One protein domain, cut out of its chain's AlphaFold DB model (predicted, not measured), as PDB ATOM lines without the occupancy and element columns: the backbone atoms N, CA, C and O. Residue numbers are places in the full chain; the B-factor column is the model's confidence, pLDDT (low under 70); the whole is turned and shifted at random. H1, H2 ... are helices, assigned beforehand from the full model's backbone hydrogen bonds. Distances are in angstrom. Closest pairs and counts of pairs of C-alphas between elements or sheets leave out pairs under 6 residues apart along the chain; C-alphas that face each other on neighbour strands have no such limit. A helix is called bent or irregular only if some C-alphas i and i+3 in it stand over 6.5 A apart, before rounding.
ATOM      1  N   SER A 687       5.748   6.506  -3.994       94.19
ATOM      2  CA  SER A 687       4.443   5.913  -4.320       94.19
ATOM      3  C   SER A 687       3.540   5.768  -3.091       94.19
ATOM      4  O   SER A 687       2.346   6.035  -3.191       94.19
ATOM      5  N   GLY A 688       4.100   5.389  -1.937       94.62
ATOM      6  CA  GLY A 688       3.357   5.298  -0.678       94.62
ATOM      7  C   GLY A 688       2.861   6.661  -0.192       94.62
ATOM      8  O   GLY A 688       1.693   6.796   0.163       94.62
ATOM      9  N   LEU A 689       3.715   7.688  -0.245       96.19
ATOM     10  CA  LEU A 689       3.347   9.059   0.130       96.19
ATOM     11  C   LEU A 689       2.284   9.649  -0.800       96.19
ATOM     12  O   LEU A 689       1.354  10.300  -0.325       96.19
ATOM     13  N   LEU A 690       2.383   9.400  -2.109       95.38
ATOM     14  CA  LEU A 690       1.363   9.828  -3.069       95.38
ATOM     15  C   LEU A 690       0.019   9.150  -2.794       95.38
ATOM     16  O   LEU A 690      -0.999   9.832  -2.788       95.38
ATOM     17  N   LEU A 691       0.007   7.844  -2.502       95.94
ATOM     18  CA  LEU A 691      -1.224   7.129  -2.161       95.94
ATOM     19  C   LEU A 691      -1.900   7.716  -0.912       95.94
ATOM     20  O   LEU A 691      -3.106   7.950  -0.930       95.94
ATOM     21  N   LEU A 692      -1.126   7.998   0.144       96.69
ATOM     22  CA  LEU A 692      -1.635   8.668   1.347       96.69
ATOM     23  C   LEU A 692      -2.180  10.062   1.035       96.69
ATOM     24  O   LEU A 692      -3.249  10.427   1.511       96.69
ATOM     25  N   THR A 693      -1.458  10.820   0.212       96.81
ATOM     26  CA  THR A 693      -1.826  12.193  -0.143       96.81
ATOM     27  C   THR A 693      -3.131  12.246  -0.932       96.81
ATOM     28  O   THR A 693      -4.005  13.046  -0.610       96.81
ATOM     29  N   GLU A 694      -3.299  11.389  -1.943       95.56
ATOM     30  CA  GLU A 694      -4.544  11.326  -2.719       95.56
ATOM     31  C   GLU A 694      -5.715  10.826  -1.857       95.56
ATOM     32  O   GLU A 694      -6.821  11.355  -1.964       95.56
ATOM     33  N   GLY A 695      -5.466   9.871  -0.952       96.56
ATOM     34  CA  GLY A 695      -6.455   9.422   0.031       96.56
ATOM     35  C   GLY A 695      -6.917  10.548   0.957       96.56
ATOM     36  O   GLY A 695      -8.116  10.772   1.097       96.56
ATOM     37  N   ALA A 696      -5.980  11.313   1.525       97.06
ATOM     38  CA  ALA A 696      -6.287  12.445   2.394       97.06
ATOM     39  C   ALA A 696      -7.047  13.561   1.657       97.06
ATOM     40  O   ALA A 696      -8.037  14.078   2.164       97.06
ATOM     41  N   LEU A 697      -6.625  13.920   0.438       95.62
ATOM     42  CA  LEU A 697      -7.265  14.982  -0.350       95.62
ATOM     43  C   LEU A 697      -8.690  14.634  -0.811       95.62
ATOM     44  O   LEU A 697      -9.459  15.558  -1.106       95.62
ATOM     45  N   ALA A 698      -9.035  13.341  -0.857       95.88
ATOM     46  CA  ALA A 698     -10.386  12.850  -1.126       95.88
ATOM     47  C   ALA A 698     -11.339  12.992   0.078       95.88
ATOM     48  O   ALA A 698     -12.556  12.953  -0.106       95.88
ATOM     49  N   CYS A 699     -10.811  13.180   1.290       94.88
ATOM     50  CA  CYS A 699     -11.595  13.444   2.492       94.88
ATOM     51  C   CYS A 699     -11.970  14.932   2.625       94.88
ATOM     52  O   CYS A 699     -11.407  15.825   1.975       94.88
ATOM     53  N   GLU A 700     -12.929  15.211   3.509       95.00
ATOM     54  CA  GLU A 700     -13.158  16.564   4.009       95.00
ATOM     55  C   GLU A 700     -12.031  16.923   4.989       95.00
ATOM     56  O   GLU A 700     -11.720  16.150   5.889       95.00
ATOM     57  N   LEU A 701     -11.383  18.066   4.759       96.19
ATOM     58  CA  LEU A 701     -10.199  18.517   5.490       96.19
ATOM     59  C   LEU A 701     -10.358  19.998   5.802       96.19
ATOM     60  O   LEU A 701     -10.845  20.758   4.951       96.19
ATOM     61  N   ASN A 702      -9.860  20.424   6.957       94.81
ATOM     62  CA  ASN A 702      -9.708  21.830   7.266       94.81
ATOM     63  C   ASN A 702      -8.731  22.509   6.286       94.81
ATOM     64  O   ASN A 702      -7.913  21.874   5.611       94.81
ATOM     65  N   ILE A 703      -8.824  23.839   6.192       93.25
ATOM     66  CA  ILE A 703      -8.091  24.632   5.190       93.25
ATOM     67  C   ILE A 703      -6.572  24.423   5.306       93.25
ATOM     68  O   ILE A 703      -5.887  24.315   4.286       93.25
ATOM     69  N   LYS A 704      -6.043  24.326   6.532       93.19
ATOM     70  CA  LYS A 704      -4.605  24.169   6.780       93.19
ATOM     71  C   LYS A 704      -4.109  22.778   6.390       93.19
ATOM     72  O   LYS A 704      -3.124  22.676   5.660       93.19
ATOM     73  N   ALA A 705      -4.801  21.721   6.814       94.69
ATOM     74  CA  ALA A 705      -4.462  20.347   6.456       94.69
ATOM     75  C   ALA A 705      -4.543  20.135   4.938       94.69
ATOM     76  O   ALA A 705      -3.607  19.606   4.337       94.69
ATOM     77  N   ARG A 706      -5.598  20.649   4.284       95.81
ATOM     78  CA  ARG A 706      -5.732  20.604   2.820       95.81
ATOM     79  C   ARG A 706      -4.564  21.291   2.113       95.81
ATOM     80  O   ARG A 706      -4.066  20.751   1.125       95.81
ATOM     81  N   ALA A 707      -4.111  22.448   2.599       94.50
ATOM     82  CA  ALA A 707      -2.965  23.154   2.025       94.50
ATOM     83  C   ALA A 707      -1.652  22.361   2.180       94.50
ATOM     84  O   ALA A 707      -0.895  22.249   1.216       94.50
ATOM     85  N   ILE A 708      -1.414  21.739   3.343       96.19
ATOM     86  CA  ILE A 708      -0.227  20.902   3.596       96.19
ATOM     87  C   ILE A 708      -0.222  19.664   2.690       96.19
ATOM     88  O   ILE A 708       0.774  19.411   2.016       96.19
ATOM     89  N   TRP A 709      -1.333  18.931   2.595       97.12
ATOM     90  CA  TRP A 709      -1.446  17.777   1.693       97.12
ATOM     91  C   TRP A 709      -1.310  18.169   0.217       97.12
ATOM     92  O   TRP A 709      -0.627  17.490  -0.552       97.12
ATOM     93  N   SER A 710      -1.888  19.306  -0.180       95.38
ATOM     94  CA  SER A 710      -1.711  19.850  -1.533       95.38
ATOM     95  C   SER A 710      -0.245  20.169  -1.819       95.38
ATOM     96  O   SER A 710       0.238  19.911  -2.921       95.38
ATOM     97  N   PHE A 711       0.490  20.666  -0.820       95.44
ATOM     98  CA  PHE A 711       1.920  20.889  -0.955       95.44
ATOM     99  C   PHE A 711       2.694  19.580  -1.089       95.44
ATOM    100  O   PHE A 711       3.589  19.521  -1.922       95.44
ATOM    101  N   VAL A 712       2.372  18.529  -0.324       96.44
ATOM    102  CA  VAL A 712       3.032  17.216  -0.477       96.44
ATOM    103  C   VAL A 712       2.895  16.735  -1.924       96.44
ATOM    104  O   VAL A 712       3.887  16.361  -2.552       96.44
ATOM    105  N   ARG A 713       1.689  16.842  -2.498       94.88
ATOM    106  CA  ARG A 713       1.428  16.499  -3.904       94.88
ATOM    107  C   ARG A 713       2.246  17.355  -4.875       94.88
ATOM    108  O   ARG A 713       2.879  16.813  -5.781       94.88
ATOM    109  N   LEU A 714       2.263  18.673  -4.666       94.88
ATOM    110  CA  LEU A 714       3.062  19.616  -5.451       94.88
ATOM    111  C   LEU A 714       4.558  19.298  -5.364       94.88
ATOM    112  O   LEU A 714       5.234  19.293  -6.383       94.88
ATOM    113  N   ALA A 715       5.081  19.024  -4.172       94.88
ATOM    114  CA  ALA A 715       6.503  18.828  -3.953       94.88
ATOM    115  C   ALA A 715       7.008  17.530  -4.598       94.88
ATOM    116  O   ALA A 715       8.063  17.527  -5.232       94.88
ATOM    117  N   LEU A 716       6.227  16.449  -4.503       95.12
ATOM    118  CA  LEU A 716       6.561  15.163  -5.118       95.12
ATOM    119  C   LEU A 716       6.425  15.186  -6.649       95.12
ATOM    120  O   LEU A 716       7.176  14.484  -7.327       95.12
ATOM    121  N   LYS A 717       5.474  15.966  -7.193       93.88
ATOM    122  CA  LYS A 717       5.176  16.048  -8.637       93.88
ATOM    123  C   LYS A 717       4.935  17.490  -9.132       93.88
ATOM    124  O   LYS A 717       3.825  17.809  -9.582       93.88
ATOM    125  N   PRO A 718       5.961  18.367  -9.138       92.81
ATOM    126  CA  PRO A 718       5.778  19.803  -9.380       92.81
ATOM    127  C   PRO A 718       5.189  20.129 -10.752       92.81
ATOM    128  O   PRO A 718       4.279  20.948 -10.864       92.81
ATOM    129  N   LYS A 719       5.667  19.453 -11.805       87.44
ATOM    130  CA  LYS A 719       5.273  19.734 -13.197       87.44
ATOM    131  C   LYS A 719       3.804  19.426 -13.472       87.44
ATOM    132  O   LYS A 719       3.114  20.230 -14.091       87.44
ATOM    133  N   THR A 720       3.333  18.256 -13.043       86.50
ATOM    134  CA  THR A 720       1.947  17.831 -13.286       86.50
ATOM    135  C   THR A 720       0.972  18.603 -12.418       86.50
ATOM    136  O   THR A 720      -0.112  18.933 -12.881       86.50
ATOM    137  N   PHE A 721       1.356  18.907 -11.175       86.00
ATOM    138  CA  PHE A 721       0.502  19.647 -10.261       86.00
ATOM    139  C   PHE A 721       0.341  21.098 -10.718       86.00
ATOM    140  O   PHE A 721      -0.778  21.542 -10.936       86.00
ATOM    141  N   ALA A 722       1.440  21.825 -10.947       79.00
ATOM    142  CA  ALA A 722       1.380  23.252 -11.263       79.00
ATOM    143  C   ALA A 722       0.601  23.568 -12.553       79.00
ATOM    144  O   ALA A 722      -0.003  24.631 -12.649       79.00
ATOM    145  N   ALA A 723       0.552  22.644 -13.519       81.69
ATOM    146  CA  ALA A 723      -0.222  22.813 -14.751       81.69
ATOM    147  C   ALA A 723      -1.744  22.931 -14.523       81.69
ATOM    148  O   ALA A 723      -2.458  23.391 -15.411       81.69
ATOM    149  N   SER A 724      -2.250  22.509 -13.361       82.94
ATOM    150  CA  SER A 724      -3.681  22.504 -13.029       82.94
ATOM    151  C   SER A 724      -4.124  23.651 -12.109       82.94
ATOM    152  O   SER A 724      -5.301  23.707 -11.763       82.94
ATOM    153  N   TYR A 725      -3.223  24.558 -11.712       85.00
ATOM    154  CA  TYR A 725      -3.508  25.621 -10.738       85.00
ATOM    155  C   TYR A 725      -3.088  27.002 -11.253       85.00
ATOM    156  O   TYR A 725      -2.121  27.139 -12.002       85.00
ATOM    157  N   THR A 726      -3.807  28.045 -10.828       83.75
ATOM    158  CA  THR A 726      -3.397  29.438 -11.060       83.75
ATOM    159  C   THR A 726      -2.311  29.861 -10.068       83.75
ATOM    160  O   THR A 726      -2.080  29.194  -9.058       83.75
ATOM    161  N   THR A 727      -1.646  30.991 -10.328       79.06
ATOM    162  CA  THR A 727      -0.595  31.521  -9.437       79.06
ATOM    163  C   THR A 727      -1.153  31.841  -8.047       79.06
ATOM    164  O   THR A 727      -0.546  31.484  -7.041       79.06
ATOM    165  N   GLU A 728      -2.348  32.429  -7.989       83.25
ATOM    166  CA  GLU A 728      -3.036  32.821  -6.753       83.25
ATOM    167  C   GLU A 728      -3.428  31.600  -5.909       83.25
ATOM    168  O   GLU A 728      -3.399  31.649  -4.683       83.25
ATOM    169  N   ALA A 729      -3.754  30.476  -6.557       86.94
ATOM    170  CA  ALA A 729      -4.081  29.233  -5.865       86.94
ATOM    171  C   ALA A 729      -2.836  28.511  -5.313       86.94
ATOM    172  O   ALA A 729      -2.951  27.727  -4.371       86.94
ATOM    173  N   LEU A 730      -1.650  28.762  -5.881       90.00
ATOM    174  CA  LEU A 730      -0.393  28.129  -5.467       90.00
ATOM    175  C   LEU A 730       0.252  28.801  -4.254       90.00
ATOM    176  O   LEU A 730       0.917  28.118  -3.479       90.00
ATOM    177  N   GLU A 731       0.062  30.106  -4.070       91.12
ATOM    178  CA  GLU A 731       0.665  30.862  -2.967       91.12
ATOM    179  C   GLU A 731       0.378  30.257  -1.573       91.12
ATOM    180  O   GLU A 731       1.338  29.897  -0.885       91.12
ATOM    181  N   PRO A 732      -0.884  30.027  -1.154       90.94
ATOM    182  CA  PRO A 732      -1.163  29.436   0.159       90.94
ATOM    183  C   PRO A 732      -0.653  27.993   0.297       90.94
ATOM    184  O   PRO A 732      -0.354  27.553   1.404       90.94
ATOM    185  N   ILE A 733      -0.517  27.255  -0.811       93.00
ATOM    186  CA  ILE A 733       0.039  25.893  -0.820       93.00
ATOM    187  C   ILE A 733       1.551  25.942  -0.565       93.00
ATOM    188  O   ILE A 733       2.071  25.188   0.251       93.00
ATOM    189  N   LEU A 734       2.263  26.850  -1.233       91.94
ATOM    190  CA  LEU A 734       3.711  27.018  -1.091       91.94
ATOM    191  C   LEU A 734       4.121  27.546   0.291       91.94
ATOM    192  O   LEU A 734       5.232  27.251   0.730       91.94
ATOM    193  N   LEU A 735       3.236  28.285   0.965       90.62
ATOM    194  CA  LEU A 735       3.432  28.794   2.327       90.62
ATOM    195  C   LEU A 735       3.001  27.809   3.425       90.62
ATOM    196  O   LEU A 735       3.347  28.010   4.589       90.62
ATOM    197  N   ALA A 736       2.243  26.760   3.090       87.94
ATOM    198  CA  ALA A 736       1.662  25.869   4.094       87.94
ATOM    199  C   ALA A 736       2.728  25.142   4.939       87.94
ATOM    200  O   ALA A 736       2.587  25.111   6.165       87.94
ATOM    201  N   PRO A 737       3.800  24.567   4.359       83.69
ATOM    202  CA  PRO A 737       4.869  23.916   5.111       83.69
ATOM    203  C   PRO A 737       6.158  24.743   5.167       83.69
ATOM    204  O   PRO A 737       6.529  25.442   4.230       83.69
ATOM    205  N   GLY A 738       6.893  24.587   6.268       78.75
ATOM    206  CA  GLY A 738       8.221  25.166   6.463       78.75
ATOM    207  C   GLY A 738       9.148  24.186   7.181       78.75
ATOM    208  O   GLY A 738       8.712  23.122   7.621       78.75
ATOM    209  N   GLY A 739      10.423  24.556   7.304       81.25
ATOM    210  CA  GLY A 739      11.431  23.760   8.010       81.25
ATOM    211  C   GLY A 739      11.721  22.407   7.351       81.25
ATOM    212  O   GLY A 739      11.701  22.275   6.129       81.25
ATOM    213  N   GLU A 740      11.967  21.400   8.183       84.25
ATOM    214  CA  GLU A 740      12.463  20.073   7.798       84.25
ATOM    215  C   GLU A 740      11.589  19.338   6.763       84.25
ATOM    216  O   GLU A 740      12.110  18.670   5.870       84.25
ATOM    217  N   LEU A 741      10.261  19.494   6.825       91.00
ATOM    218  CA  LEU A 741       9.338  18.834   5.890       91.00
ATOM    219  C   LEU A 741       9.615  19.250   4.442       91.00
ATOM    220  O   LEU A 741       9.593  18.427   3.527       91.00
ATOM    221  N   VAL A 742       9.891  20.539   4.237       89.25
ATOM    222  CA  VAL A 742      10.209  21.085   2.918       89.25
ATOM    223  C   VAL A 742      11.506  20.484   2.390       89.25
ATOM    224  O   VAL A 742      11.557  20.110   1.221       89.25
ATOM    225  N   GLU A 743      12.528  20.368   3.234       88.44
ATOM    226  CA  GLU A 743      13.837  19.828   2.857       88.44
ATOM    227  C   GLU A 743      13.744  18.349   2.467       88.44
ATOM    228  O   GLU A 743      14.235  17.958   1.405       88.44
ATOM    229  N   ARG A 744      13.034  17.537   3.263       91.56
ATOM    230  CA  ARG A 744      12.833  16.110   2.969       91.56
ATOM    231  C   ARG A 744      12.026  15.900   1.685       91.56
ATOM    232  O   ARG A 744      12.417  15.101   0.839       91.56
ATOM    233  N   LEU A 745      10.944  16.656   1.485       94.00
ATOM    234  CA  LEU A 745      10.147  16.563   0.255       94.00
ATOM    235  C   LEU A 745      10.890  17.092  -0.978       94.00
ATOM    236  O   LEU A 745      10.704  16.559  -2.069       94.00
ATOM    237  N   GLN A 746      11.755  18.098  -0.819       90.62
ATOM    238  CA  GLN A 746      12.616  18.585  -1.897       90.62
ATOM    239  C   GLN A 746      13.542  17.473  -2.406       90.62
ATOM    240  O   GLN A 746      13.683  17.311  -3.615       90.62
ATOM    241  N   ALA A 747      14.139  16.693  -1.499       91.06
ATOM    242  CA  ALA A 747      15.019  15.579  -1.850       91.06
ATOM    243  C   ALA A 747      14.288  14.436  -2.582       91.06
ATOM    244  O   ALA A 747      14.895  13.739  -3.391       91.06
ATOM    245  N   LEU A 748      12.988  14.262  -2.321       94.12
ATOM    246  CA  LEU A 748      12.134  13.269  -2.984       94.12
ATOM    247  C   LEU A 748      11.499  13.760  -4.294       94.12
ATOM    248  O   LEU A 748      10.878  12.966  -5.003       94.12
ATOM    249  N   SER A 749      11.596  15.055  -4.599       93.69
ATOM    250  CA  SER A 749      10.951  15.651  -5.769       93.69
ATOM    251  C   SER A 749      11.489  15.058  -7.074       93.69
ATOM    252  O   SER A 749      12.696  14.887  -7.238       93.69
ATOM    253  N   ASP A 750      10.612  14.805  -8.048       92.31
ATOM    254  CA  ASP A 750      11.033  14.369  -9.388       92.31
ATOM    255  C   ASP A 750      11.485  15.522 -10.306       92.31
ATOM    256  O   ASP A 750      12.000  15.290 -11.405       92.31
ATOM    257  N   ALA A 751      11.288  16.765  -9.863       91.75
ATOM    258  CA  ALA A 751      11.692  17.983 -10.555       91.75
ATOM    259  C   ALA A 751      12.007  19.107  -9.542       91.75
ATOM    260  O   ALA A 751      11.307  20.126  -9.526       91.75
ATOM    261  N   PRO A 752      13.047  18.948  -8.701       92.62
ATOM    262  CA  PRO A 752      13.348  19.878  -7.612       92.62
ATOM    263  C   PRO A 752      13.605  21.314  -8.095       92.62
ATOM    264  O   PRO A 752      13.158  22.264  -7.451       92.62
ATOM    265  N   GLU A 753      14.238  21.500  -9.258       92.19
ATOM    266  CA  GLU A 753      14.453  22.830  -9.843       92.19
ATOM    267  C   GLU A 753      13.142  23.510 -10.251       92.19
ATOM    268  O   GLU A 753      13.039  24.732 -10.187       92.19
ATOM    269  N   GLU A 754      12.130  22.743 -10.667       91.56
ATOM    270  CA  GLU A 754      10.814  23.298 -11.002       91.56
ATOM    271  C   GLU A 754      10.049  23.697  -9.735       91.56
ATOM    272  O   GLU A 754       9.362  24.716  -9.723       91.56
ATOM    273  N   LEU A 755      10.199  22.937  -8.646       92.44
ATOM    274  CA  LEU A 755       9.633  23.299  -7.348       92.44
ATOM    275  C   LEU A 755      10.242  24.600  -6.809       92.44
ATOM    276  O   LEU A 755       9.511  25.477  -6.344       92.44
ATOM    277  N   ASP A 756      11.564  24.756  -6.908       93.12
ATOM    278  CA  ASP A 756      12.238  25.994  -6.510       93.12
ATOM    279  C   ASP A 756      11.886  27.160  -7.449       93.12
ATOM    280  O   ASP A 756      11.587  28.249  -6.964       93.12
ATOM    281  N   ASN A 757      11.787  26.929  -8.764       92.31
ATOM    282  CA  ASN A 757      11.266  27.915  -9.722       92.31
ATOM    283  C   ASN A 757       9.871  28.420  -9.320       92.31
ATOM    284  O   ASN A 757       9.627  29.625  -9.282       92.31
ATOM    285  N   LEU A 758       8.956  27.508  -8.975       91.50
ATOM    286  CA  LEU A 758       7.603  27.852  -8.537       91.50
ATOM    287  C   LEU A 758       7.613  28.685  -7.254       91.50
ATOM    288  O   LEU A 758       6.921  29.697  -7.199       91.50
ATOM    289  N   ARG A 759       8.425  28.318  -6.255       91.88
ATOM    290  CA  ARG A 759       8.575  29.122  -5.031       91.88
ATOM    291  C   ARG A 759       9.036  30.537  -5.331       91.88
ATOM    292  O   ARG A 759       8.411  31.478  -4.855       91.88
ATOM    293  N   ILE A 760      10.093  30.687  -6.129       93.38
ATOM    294  CA  ILE A 760      10.662  32.003  -6.434       93.38
ATOM    295  C   ILE A 760       9.655  32.838  -7.228       93.38
ATOM    296  O   ILE A 760       9.382  33.977  -6.871       93.38
ATOM    297  N   ARG A 761       9.047  32.259  -8.268       91.44
ATOM    298  CA  ARG A 761       8.126  32.971  -9.161       91.44
ATOM    299  C   ARG A 761       6.818  33.376  -8.487       91.44
ATOM    300  O   ARG A 761       6.295  34.441  -8.794       91.44
ATOM    301  N   VAL A 762       6.254  32.520  -7.634       91.69
ATOM    302  CA  VAL A 762       4.970  32.794  -6.973       91.69
ATOM    303  C   VAL A 762       5.188  33.686  -5.754       91.69
ATOM    304  O   VAL A 762       4.598  34.756  -5.671       91.69
ATOM    305  N   LEU A 763       6.074  33.289  -4.835       92.50
ATOM    306  CA  LEU A 763       6.263  34.009  -3.574       92.50
ATOM    307  C   LEU A 763       7.096  35.281  -3.765       92.50
ATOM    308  O   LEU A 763       6.744  36.324  -3.230       92.50
ATOM    309  N   GLY A 764       8.148  35.239  -4.586       91.56
ATOM    310  CA  GLY A 764       8.992  36.409  -4.855       91.56
ATOM    311  C   GLY A 764       8.296  37.511  -5.660       91.56
ATOM    312  O   GLY A 764       8.834  38.607  -5.774       91.56
ATOM    313  N   ARG A 765       7.108  37.249  -6.222       89.81
ATOM    314  CA  ARG A 765       6.274  38.262  -6.884       89.81
ATOM    315  C   ARG A 765       5.482  39.111  -5.891       89.81
ATOM    316  O   ARG A 765       5.354  40.311  -6.101       89.81
ATOM    317  N   SER A 766       4.927  38.479  -4.858       86.81
ATOM    318  CA  SER A 766       4.054  39.131  -3.872       86.81
ATOM    319  C   SER A 766       4.809  39.598  -2.623       86.81
ATOM    320  O   SER A 766       4.297  40.441  -1.891       86.81
ATOM    321  N   HIS A 767       6.012  39.065  -2.374       90.19
ATOM    322  CA  HIS A 767       6.782  39.300  -1.149       90.19
ATOM    323  C   HIS A 767       8.192  39.826  -1.470       90.19
ATOM    324  O   HIS A 767       8.944  39.136  -2.170       90.19
ATOM    325  N   PRO A 768       8.580  41.017  -0.971       91.06
ATOM    326  CA  PRO A 768       9.904  41.585  -1.216       91.06
ATOM    327  C   PRO A 768      11.017  40.843  -0.455       91.06
ATOM    328  O   PRO A 768      10.783  40.088   0.495       91.06
ATOM    329  N   ALA A 769      12.259  41.056  -0.882       89.25
ATOM    330  CA  ALA A 769      13.446  40.607  -0.173       89.25
ATOM    331  C   ALA A 769      13.684  41.463   1.081       89.25
ATOM    332  O   ALA A 769      13.631  42.691   1.017       89.25
ATOM    333  N   HIS A 770      13.999  40.813   2.199       85.38
ATOM    334  CA  HIS A 770      14.433  41.458   3.435       85.38
ATOM    335  C   HIS A 770      15.901  41.107   3.701       85.38
ATOM    336  O   HIS A 770      16.317  39.963   3.500       85.38
ATOM    337  N   GLU A 771      16.696  42.093   4.122       72.75
ATOM    338  CA  GLU A 771      18.115  41.885   4.452       72.75
ATOM    339  C   GLU A 771      18.286  41.066   5.741       72.75
ATOM    340  O   GLU A 771      19.189  40.237   5.827       72.75
ATOM    341  N   ASP A 772      17.356  41.215   6.687       71.69
ATOM    342  CA  ASP A 772      17.395  40.553   7.992       71.69
ATOM    343  C   ASP A 772      16.633  39.224   8.051       71.69
ATOM    344  O   ASP A 772      16.368  38.699   9.124       71.69
ATOM    345  N   ASP A 773      16.305  38.615   6.910       74.81
ATOM    346  CA  ASP A 773      15.525  37.369   6.864       74.81
ATOM    347  C   ASP A 773      16.193  36.154   7.554       74.81
ATOM    348  O   ASP A 773      15.565  35.102   7.721       74.81
ATOM    349  N   TRP A 774      17.444  36.305   8.000       69.75
ATOM    350  CA  TRP A 774      18.163  35.380   8.872       69.75
ATOM    351  C   TRP A 774      17.625  35.348  10.315       69.75
ATOM    352  O   TRP A 774      17.768  34.314  10.971       69.75
ATOM    353  N   ASN A 775      17.009  36.430  10.810       66.06
ATOM    354  CA  ASN A 775      16.503  36.531  12.185       66.06
ATOM    355  C   ASN A 775      15.068  35.983  12.343       66.06
ATOM    356  O   ASN A 775      14.703  35.471  13.403       66.06
ATOM    357  N   GLU A 776      14.272  36.009  11.273       71.19
ATOM    358  CA  GLU A 776      12.880  35.568  11.254       71.19
ATOM    359  C   GLU A 776      12.771  34.154  10.676       71.19
ATOM    360  O   GLU A 776      12.549  33.929   9.479       71.19
ATOM    361  N   LEU A 777      12.910  33.161  11.560       63.16
ATOM    362  CA  LEU A 777      12.730  31.748  11.229       63.16
ATOM    363  C   LEU A 777      11.324  31.500  10.650       63.16
ATOM    364  O   LEU A 777      10.352  31.333  11.381       63.16
ATOM    365  N   GLY A 778      11.235  31.437   9.318       68.44
ATOM    366  CA  GLY A 778       9.997  31.144   8.587       68.44
ATOM    367  C   GLY A 778       9.412  32.307   7.782       68.44
ATOM    368  O   GLY A 778       8.333  32.129   7.218       68.44
ATOM    369  N   SER A 779      10.095  33.455   7.683       86.06
ATOM    370  CA  SER A 779       9.665  34.543   6.793       86.06
ATOM    371  C   SER A 779       9.577  34.078   5.332       86.06
ATOM    372  O   SER A 779      10.340  33.217   4.876       86.06
ATOM    373  N   VAL A 780       8.653  34.663   4.563       89.44
ATOM    374  CA  VAL A 780       8.489  34.332   3.135       89.44
ATOM    375  C   VAL A 780       9.763  34.651   2.352       89.44
ATOM    376  O   VAL A 780      10.166  33.883   1.477       89.44
ATOM    377  N   SER A 781      10.444  35.735   2.729       91.06
ATOM    378  CA  SER A 781      11.733  36.120   2.157       91.06
ATOM    379  C   SER A 781      12.775  35.007   2.307       91.06
ATOM    380  O   SER A 781      13.351  34.556   1.315       91.06
ATOM    381  N   ARG A 782      12.903  34.424   3.507       88.75
ATOM    382  CA  ARG A 782      13.816  33.301   3.755       88.75
ATOM    383  C   ARG A 782      13.471  32.066   2.918       88.75
ATOM    384  O   ARG A 782      14.375  31.375   2.446       88.75
ATOM    385  N   ILE A 783      12.182  31.779   2.700       89.44
ATOM    386  CA  ILE A 783      11.734  30.659   1.847       89.44
ATOM    387  C   ILE A 783      12.202  30.862   0.400       89.44
ATOM    388  O   ILE A 783      12.745  29.933  -0.208       89.44
ATOM    389  N   VAL A 784      12.024  32.071  -0.142       92.19
ATOM    390  CA  VAL A 784      12.473  32.430  -1.495       92.19
ATOM    391  C   VAL A 784      13.997  32.366  -1.590       92.19
ATOM    392  O   VAL A 784      14.520  31.725  -2.503       92.19
ATOM    393  N   ARG A 785      14.725  32.924  -0.615       91.56
ATOM    394  CA  ARG A 785      16.195  32.880  -0.575       91.56
ATOM    395  C   ARG A 785      16.730  31.448  -0.546       91.56
ATOM    396  O   ARG A 785      17.648  31.127  -1.298       91.56
ATOM    397  N   ALA A 786      16.127  30.565   0.249       90.25
ATOM    398  CA  ALA A 786      16.512  29.155   0.295       90.25
ATOM    399  C   ALA A 786      16.274  28.436  -1.048       90.25
ATOM    400  O   ALA A 786      17.079  27.593  -1.448       90.25
ATOM    401  N   ALA A 787      15.194  28.769  -1.766       92.25
ATOM    402  CA  ALA A 787      14.942  28.244  -3.110       92.25
ATOM    403  C   ALA A 787      15.977  28.748  -4.132       92.25
ATOM    404  O   ALA A 787      16.491  27.954  -4.919       92.25
ATOM    405  N   ILE A 788      16.348  30.032  -4.071       93.69
ATOM    406  CA  ILE A 788      17.418  30.611  -4.898       93.69
ATOM    407  C   ILE A 788      18.748  29.885  -4.650       93.69
ATOM    408  O   ILE A 788      19.408  29.483  -5.605       93.69
ATOM    409  N   GLN A 789      19.119  29.658  -3.387       92.69
ATOM    410  CA  GLN A 789      20.366  28.975  -3.018       92.69
ATOM    411  C   GLN A 789      20.416  27.523  -3.513       92.69
ATOM    412  O   GLN A 789      21.441  27.084  -4.038       92.69
ATOM    413  N   ARG A 790      19.314  26.769  -3.396       91.88
ATOM    414  CA  ARG A 790      19.243  25.402  -3.938       91.88
ATOM    415  C   ARG A 790      19.347  25.382  -5.459       91.88
ATOM    416  O   ARG A 790      20.091  24.568  -6.004       91.88
ATOM    417  N   LEU A 791      18.662  26.299  -6.141       93.38
ATOM    418  CA  LEU A 791      18.743  26.415  -7.595       93.38
ATOM    419  C   LEU A 791      20.153  26.822  -8.058       93.38
ATOM    420  O   LEU A 791      20.646  26.286  -9.047       93.38
ATOM    421  N   GLN A 792      20.828  27.702  -7.314       93.50
ATOM    422  CA  GLN A 792      22.228  28.080  -7.536       93.50
ATOM    423  C   GLN A 792      23.172  26.879  -7.407       93.50
ATOM    424  O   GLN A 792      24.084  26.722  -8.217       93.50
ATOM    425  N   ALA A 793      22.955  26.031  -6.399       91.81
ATOM    426  CA  ALA A 793      23.753  24.828  -6.168       91.81
ATOM    427  C   ALA A 793      23.452  23.691  -7.167       91.81
ATOM    428  O   ALA A 793      24.230  22.738  -7.262       91.81
ATOM    429  N   SER A 794      22.347  23.766  -7.920       89.38
ATOM    430  CA  SER A 794      21.983  22.726  -8.882       89.38
ATOM    431  C   SER A 794      22.971  22.664 -10.051       89.38
ATOM    432  O   SER A 794      23.287  23.656 -10.715       89.38
ATOM    433  N   THR A 795      23.414  21.443 -10.360       85.06
ATOM    434  CA  THR A 795      24.256  21.165 -11.534       85.06
ATOM    435  C   THR A 795      23.445  20.796 -12.783       85.06
ATOM    436  O   THR A 795      24.016  20.354 -13.789       85.06
ATOM    437  N   HIS A 796      22.119  20.947 -12.718       85.19
ATOM    438  CA  HIS A 796      21.209  20.700 -13.826       85.19
ATOM    439  C   HIS A 796      21.343  21.804 -14.886       85.19
ATOM    440  O   HIS A 796      21.324  22.996 -14.579       85.19
ATOM    441  N   SER A 797      21.422  21.425 -16.165       79.12
ATOM    442  CA  SER A 797      21.679  22.359 -17.278       79.12
ATOM    443  C   SER A 797      20.621  23.462 -17.428       79.12
ATOM    444  O   SER A 797      20.917  24.543 -17.933       79.12
ATOM    445  N   ARG A 798      19.391  23.206 -16.964       84.44
ATOM    446  CA  ARG A 798      18.277  24.168 -16.996       84.44
ATOM    447  C   ARG A 798      18.330  25.232 -15.889       84.44
ATOM    448  O   ARG A 798      17.673  26.254 -16.050       84.44
ATOM    449  N   ALA A 799      19.100  25.054 -14.810       89.06
ATOM    450  CA  ALA A 799      19.106  25.993 -13.678       89.06
ATOM    451  C   ALA A 799      19.470  27.429 -14.106       89.06
ATOM    452  O   ALA A 799      18.760  28.378 -13.778       89.06
ATOM    453  N   GLY A 800      20.493  27.585 -14.953       86.06
ATOM    454  CA  GLY A 800      20.866  28.889 -15.513       86.06
ATOM    455  C   GLY A 800      19.803  29.508 -16.436       86.06
ATOM    456  O   GLY A 800      19.701  30.730 -16.517       86.06
ATOM    457  N   ALA A 801      18.987  28.696 -17.121       88.19
ATOM    458  CA  ALA A 801      17.861  29.194 -17.917       88.19
ATOM    459  C   ALA A 801      16.714  29.681 -17.018       88.19
ATOM    460  O   ALA A 801      16.162  30.746 -17.272       88.19
ATOM    461  N   ILE A 802      16.432  28.958 -15.929       91.31
ATOM    462  CA  ILE A 802      15.416  29.345 -14.941       91.31
ATOM    463  C   ILE A 802      15.749  30.719 -14.348       91.31
ATOM    464  O   ILE A 802      14.891  31.595 -14.334       91.31
ATOM    465  N   PHE A 803      17.001  30.973 -13.950       91.00
ATOM    466  CA  PHE A 803      17.383  32.296 -13.443       91.00
ATOM    467  C   PHE A 803      17.155  33.432 -14.451       91.00
ATOM    468  O   PHE A 803      16.735  34.518 -14.056       91.00
ATOM    469  N   LYS A 804      17.372  33.189 -15.751       84.88
ATOM    470  CA  LYS A 804      17.091  34.183 -16.803       84.88
ATOM    471  C   LYS A 804      15.596  34.458 -16.966       84.88
ATOM    472  O   LYS A 804      15.229  35.581 -17.288       84.88
ATOM    473  N   GLU A 805      14.749  33.452 -16.753       87.50
ATOM    474  CA  GLU A 805      13.287  33.576 -16.818       87.50
ATOM    475  C   GLU A 805      12.698  34.285 -15.580       87.50
ATOM    476  O   GLU A 805      11.630  34.889 -15.667       87.50
ATOM    477  N   LEU A 806      13.390  34.239 -14.434       86.12
ATOM    478  CA  LEU A 806      12.907  34.737 -13.139       86.12
ATOM    479  C   LEU A 806      13.071  36.249 -12.906       86.12
ATOM    480  O   LEU A 806      12.421  36.775 -12.011       86.12
ATOM    481  N   THR A 807      13.875  36.970 -13.692       67.50
ATOM    482  CA  THR A 807      14.194  38.391 -13.425       67.50
ATOM    483  C   THR A 807      13.056  39.381 -13.702       67.50
ATOM    484  O   THR A 807      13.048  40.465 -13.130       67.50
ATOM    485  N   ALA A 808      12.095  39.037 -14.562       68.12
ATOM    486  CA  ALA A 808      10.923  39.866 -14.863       68.12
ATOM    487  C   ALA A 808       9.686  39.620 -13.963       68.12
ATOM    488  O   ALA A 808       8.973  40.586 -13.688       68.12
ATOM    489  N   PRO A 809       9.365  38.381 -13.530       74.81
ATOM    490  CA  PRO A 809       8.150  38.116 -12.748       74.81
ATOM    491  C   PRO A 809       8.238  38.387 -11.232       74.81
ATOM    492  O   PRO A 809       7.217  38.227 -10.567       74.81
ATOM    493  N   THR A 810       9.395  38.761 -10.672       87.19
ATOM    494  CA  THR A 810       9.585  38.977  -9.220       87.19
ATOM    495  C   THR A 810       9.606  40.454  -8.824       87.19
ATOM    496  O   THR A 810       9.843  41.327  -9.658       87.19
ATOM    497  N   ASP A 811       9.418  40.738  -7.534       90.69
ATOM    498  CA  ASP A 811       9.629  42.070  -6.965       90.69
ATOM    499  C   ASP A 811      11.073  42.568  -7.233       90.69
ATOM    500  O   ASP A 811      12.020  41.771  -7.156       90.69
ATOM    501  N   PRO A 812      11.282  43.869  -7.537       89.19
ATOM    502  CA  PRO A 812      12.601  44.418  -7.857       89.19
ATOM    503  C   PRO A 812      13.687  44.167  -6.804       89.19
ATOM    504  O   PRO A 812      14.862  44.076  -7.172       89.19
ATOM    505  N   SER A 813      13.322  44.020  -5.528       89.69
ATOM    506  CA  SER A 813      14.256  43.716  -4.433       89.69
ATOM    507  C   SER A 813      15.002  42.382  -4.611       89.69
ATOM    508  O   SER A 813      16.131  42.242  -4.143       89.69
ATOM    509  N   TRP A 814      14.449  41.428  -5.370       90.25
ATOM    510  CA  TRP A 814      15.101  40.146  -5.666       90.25
ATOM    511  C   TRP A 814      16.143  40.217  -6.788       90.25
ATOM    512  O   TRP A 814      16.952  39.298  -6.927       90.25
ATOM    513  N   THR A 815      16.160  41.293  -7.580       89.06
ATOM    514  CA  THR A 815      16.949  41.382  -8.823       89.06
ATOM    515  C   THR A 815      18.433  41.107  -8.596       89.06
ATOM    516  O   THR A 815      19.029  40.298  -9.306       89.06
ATOM    517  N   GLN A 816      19.043  41.758  -7.599       87.19
ATOM    518  CA  GLN A 816      20.477  41.606  -7.335       87.19
ATOM    519  C   GLN A 816      20.812  40.221  -6.760       87.19
ATOM    520  O   GLN A 816      21.833  39.640  -7.125       87.19
ATOM    521  N   ILE A 817      19.933  39.666  -5.918       90.19
ATOM    522  CA  ILE A 817      20.093  38.334  -5.313       90.19
ATOM    523  C   ILE A 817      20.023  37.249  -6.396       90.19
ATOM    524  O   ILE A 817      20.875  36.362  -6.441       90.19
ATOM    525  N   ILE A 818      19.045  37.340  -7.304       92.25
ATOM    526  CA  ILE A 818      18.879  36.417  -8.434       92.25
ATOM    527  C   ILE A 818      20.063  36.520  -9.401       92.25
ATOM    528  O   ILE A 818      20.581  35.492  -9.833       92.25
ATOM    529  N   ALA A 819      20.515  37.737  -9.725       90.38
ATOM    530  CA  ALA A 819      21.666  37.943 -10.606       90.38
ATOM    531  C   ALA A 819      22.940  37.302 -10.035       90.38
ATOM    532  O   ALA A 819      23.643  36.583 -10.744       90.38
ATOM    533  N   HIS A 820      23.193  37.481  -8.739       91.62
ATOM    534  CA  HIS A 820      24.333  36.861  -8.076       91.62
ATOM    535  C   HIS A 820      24.244  35.335  -8.023       91.62
ATOM    536  O   HIS A 820      25.196  34.644  -8.387       91.62
ATOM    537  N   ALA A 821      23.077  34.796  -7.670       92.31
ATOM    538  CA  ALA A 821      22.849  33.356  -7.691       92.31
ATOM    539  C   ALA A 821      23.063  32.755  -9.092       92.31
ATOM    540  O   ALA A 821      23.687  31.702  -9.236       92.31
ATOM    541  N   ALA A 822      22.621  33.454 -10.142       91.75
ATOM    542  CA  ALA A 822      22.862  33.062 -11.526       91.75
ATOM    543  C   ALA A 822      24.356  33.085 -11.889       91.75
ATOM    544  O   ALA A 822      24.839  32.177 -12.569       91.75
ATOM    545  N   ALA A 823      25.101  34.093 -11.428       90.44
ATOM    546  CA  ALA A 823      26.535  34.210 -11.668       90.44
ATOM    547  C   ALA A 823      27.350  33.111 -10.962       90.44
ATOM    548  O   ALA A 823      28.261  32.534 -11.568       90.44
ATOM    549  N   GLU A 824      27.006  32.773  -9.717       91.12
ATOM    550  CA  GLU A 824      27.619  31.665  -8.974       91.12
ATOM    551  C   GLU A 824      27.259  30.300  -9.581       91.12
ATOM    552  O   GLU A 824      28.125  29.433  -9.716       91.12
ATOM    553  N   GLN A 825      26.020  30.118 -10.051       91.75
ATOM    554  CA  GLN A 825      25.622  28.912 -10.782       91.75
ATOM    555  C   GLN A 825      26.415  28.769 -12.089       91.75
ATOM    556  O   GLN A 825      26.983  27.709 -12.363       91.75
ATOM    557  N   ALA A 826      26.522  29.848 -12.872       89.81
ATOM    558  CA  ALA A 826      27.291  29.862 -14.113       89.81
ATOM    559  C   ALA A 826      28.768  29.538 -13.857       89.81
ATOM    560  O   ALA A 826      29.373  28.777 -14.608       89.81
ATOM    561  N   ARG A 827      29.341  30.054 -12.766       89.50
ATOM    562  CA  ARG A 827      30.696  29.724 -12.312       89.50
ATOM    563  C   ARG A 827      30.857  28.243 -11.972       89.50
ATOM    564  O   ARG A 827      31.803  27.628 -12.452       89.50
ATOM    565  N   SER A 828      29.938  27.664 -11.202       89.88
ATOM    566  CA  SER A 828      29.953  26.226 -10.897       89.88
ATOM    567  C   SER A 828      29.909  25.385 -12.182       89.88
ATOM    568  O   SER A 828      30.693  24.452 -12.370       89.88
ATOM    569  N   MET A 829      29.066  25.782 -13.142       89.75
ATOM    570  CA  MET A 829      29.004  25.138 -14.456       89.75
ATOM    571  C   MET A 829      30.276  25.331 -15.282       89.75
ATOM    572  O   MET A 829      30.676  24.397 -15.978       89.75
ATOM    573  N   ARG A 830      30.934  26.498 -15.213       90.06
ATOM    574  CA  ARG A 830      32.229  26.724 -15.872       90.06
ATOM    575  C   ARG A 830      33.263  25.714 -15.418       90.06
ATOM    576  O   ARG A 830      33.917  25.130 -16.279       90.06
ATOM    577  N   ASP A 831      33.378  25.521 -14.108       89.69
ATOM    578  CA  ASP A 831      34.356  24.618 -13.504       89.69
ATOM    579  C   ASP A 831      34.042  23.161 -13.851       89.69
ATOM    580  O   ASP A 831      34.929  22.419 -14.263       89.69
ATOM    581  N   LYS A 832      32.762  22.772 -13.805       88.94
ATOM    582  CA  LYS A 832      32.312  21.426 -14.191       88.94
ATOM    583  C   LYS A 832      32.554  21.108 -15.671       88.94
ATOM    584  O   LYS A 832      32.848  19.964 -16.009       88.94
ATOM    585  N   LEU A 833      32.366  22.084 -16.563       87.56
ATOM    586  CA  LEU A 833      32.479  21.895 -18.015       87.56
ATOM    587  C   LEU A 833      33.893  22.141 -18.555       87.56
ATOM    588  O   LEU A 833      34.171  21.797 -19.706       87.56
ATOM    589  N   TYR A 834      34.786  22.736 -17.764       89.12
ATOM    590  CA  TYR A 834      36.164  22.962 -18.174       89.12
ATOM    591  C   TYR A 834      36.972  21.663 -18.090       89.12
ATOM    592  O   TYR A 834      37.163  21.087 -17.024       89.12
TER     593      TYR A 834
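Overview. This is residues 687 to 834 of the 879 residues of an uncharacterized protein of Rhizobium mongolense (UniProt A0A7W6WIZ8). Nine helices make an elongated body, with a helical hairpin of H1 and H2 at one end and a four-helix bundle at the other. In the bundle H6, H7, H9 and H8 form a ring, each running opposite ways to the one before it along the chain; H3 and H4 fill in between H2 and H6, and H5 packs on residues 712 to 716 of H2. The printed part has 148 residues, with H1 to H9 in chain order and no named strand: all helix. It is compact, with a radius of gyration of the C-alphas of 15.6 A, and spans 50 by 33 by 27 A.

Arrangement. H1, residues 687 to 697, and H2, residues 703 to 716, touch as a hairpin at a shallow tilt of 27 degrees; their closest C-alphas, of Thr 693 and Trp 709, are 5.9 A apart. H3, residues 718 to 722, and H2 touch only at the corner, only just, with 3 pairs of C-alphas within 8 A, the closest Leu 714 and Phe 721 at 5.4 A. H4, residues 727 to 735, is about perpendicular to H2 at 85 degrees, touching residues 707 to 711 alone; the closest C-alphas are of Ala 707 and Ile 733, 5.0 A apart. H5, residues 740 to 748, touches H2, closest at Ala 715 and Leu 745, 6.0 A between C-alphas. H6, residues 752 to 766, touches H3, closest at Pro 718 and Leu 755, 5.6 A between C-alphas. H6 and H7, residues 780 to 793, are a hairpin, closest at the C-alphas of Asp 756 and Ala 787, 4.9 A. H8, residues 799 to 806, touches H6 and runs the same way at a shallow tilt of 20 degrees, closest at the C-alphas of Arg 761 and Leu 806, 6.5 A. H9, residues 812 to 833, forms a hairpin with H8, closest at the C-alphas of Phe 803 and Ala 822, 5.9 A. H9 also touches H7, closest at the C-alphas of Gln 792 and Gln 825, 4.8 A. Every O i to N i+4 pair is within hydrogen-bond range in H1, H2, H3, H5, H7 and H8, against 3 of 5 in H4, 9 of 11 in H6 and 16 of 18 in H9.

Along the chain. H1 begins at C-alpha 687, (4.443, 5.913, -4.320). H2 is 20.3 A long, H6 21.7 A, H7 20.2 A and H9 31.7 A. H9 is irregular, with C-alphas 813 and 816 7.2 A apart; H4 is irregular only just, with C-alphas 729 and 732 6.7 A apart. H9 ends at C-alpha 833, (32.479, 21.895, -18.015).

Size, cuts and confidence. The two C-alphas farthest apart, of Glu 700 and Tyr 834, are 54.5 A apart. The printed part has no cut. The link from H6 to H7, residues 767 to 779, is long. Residues 774 to 775, 777 to 778 and 807 to 808 have pLDDT under 70.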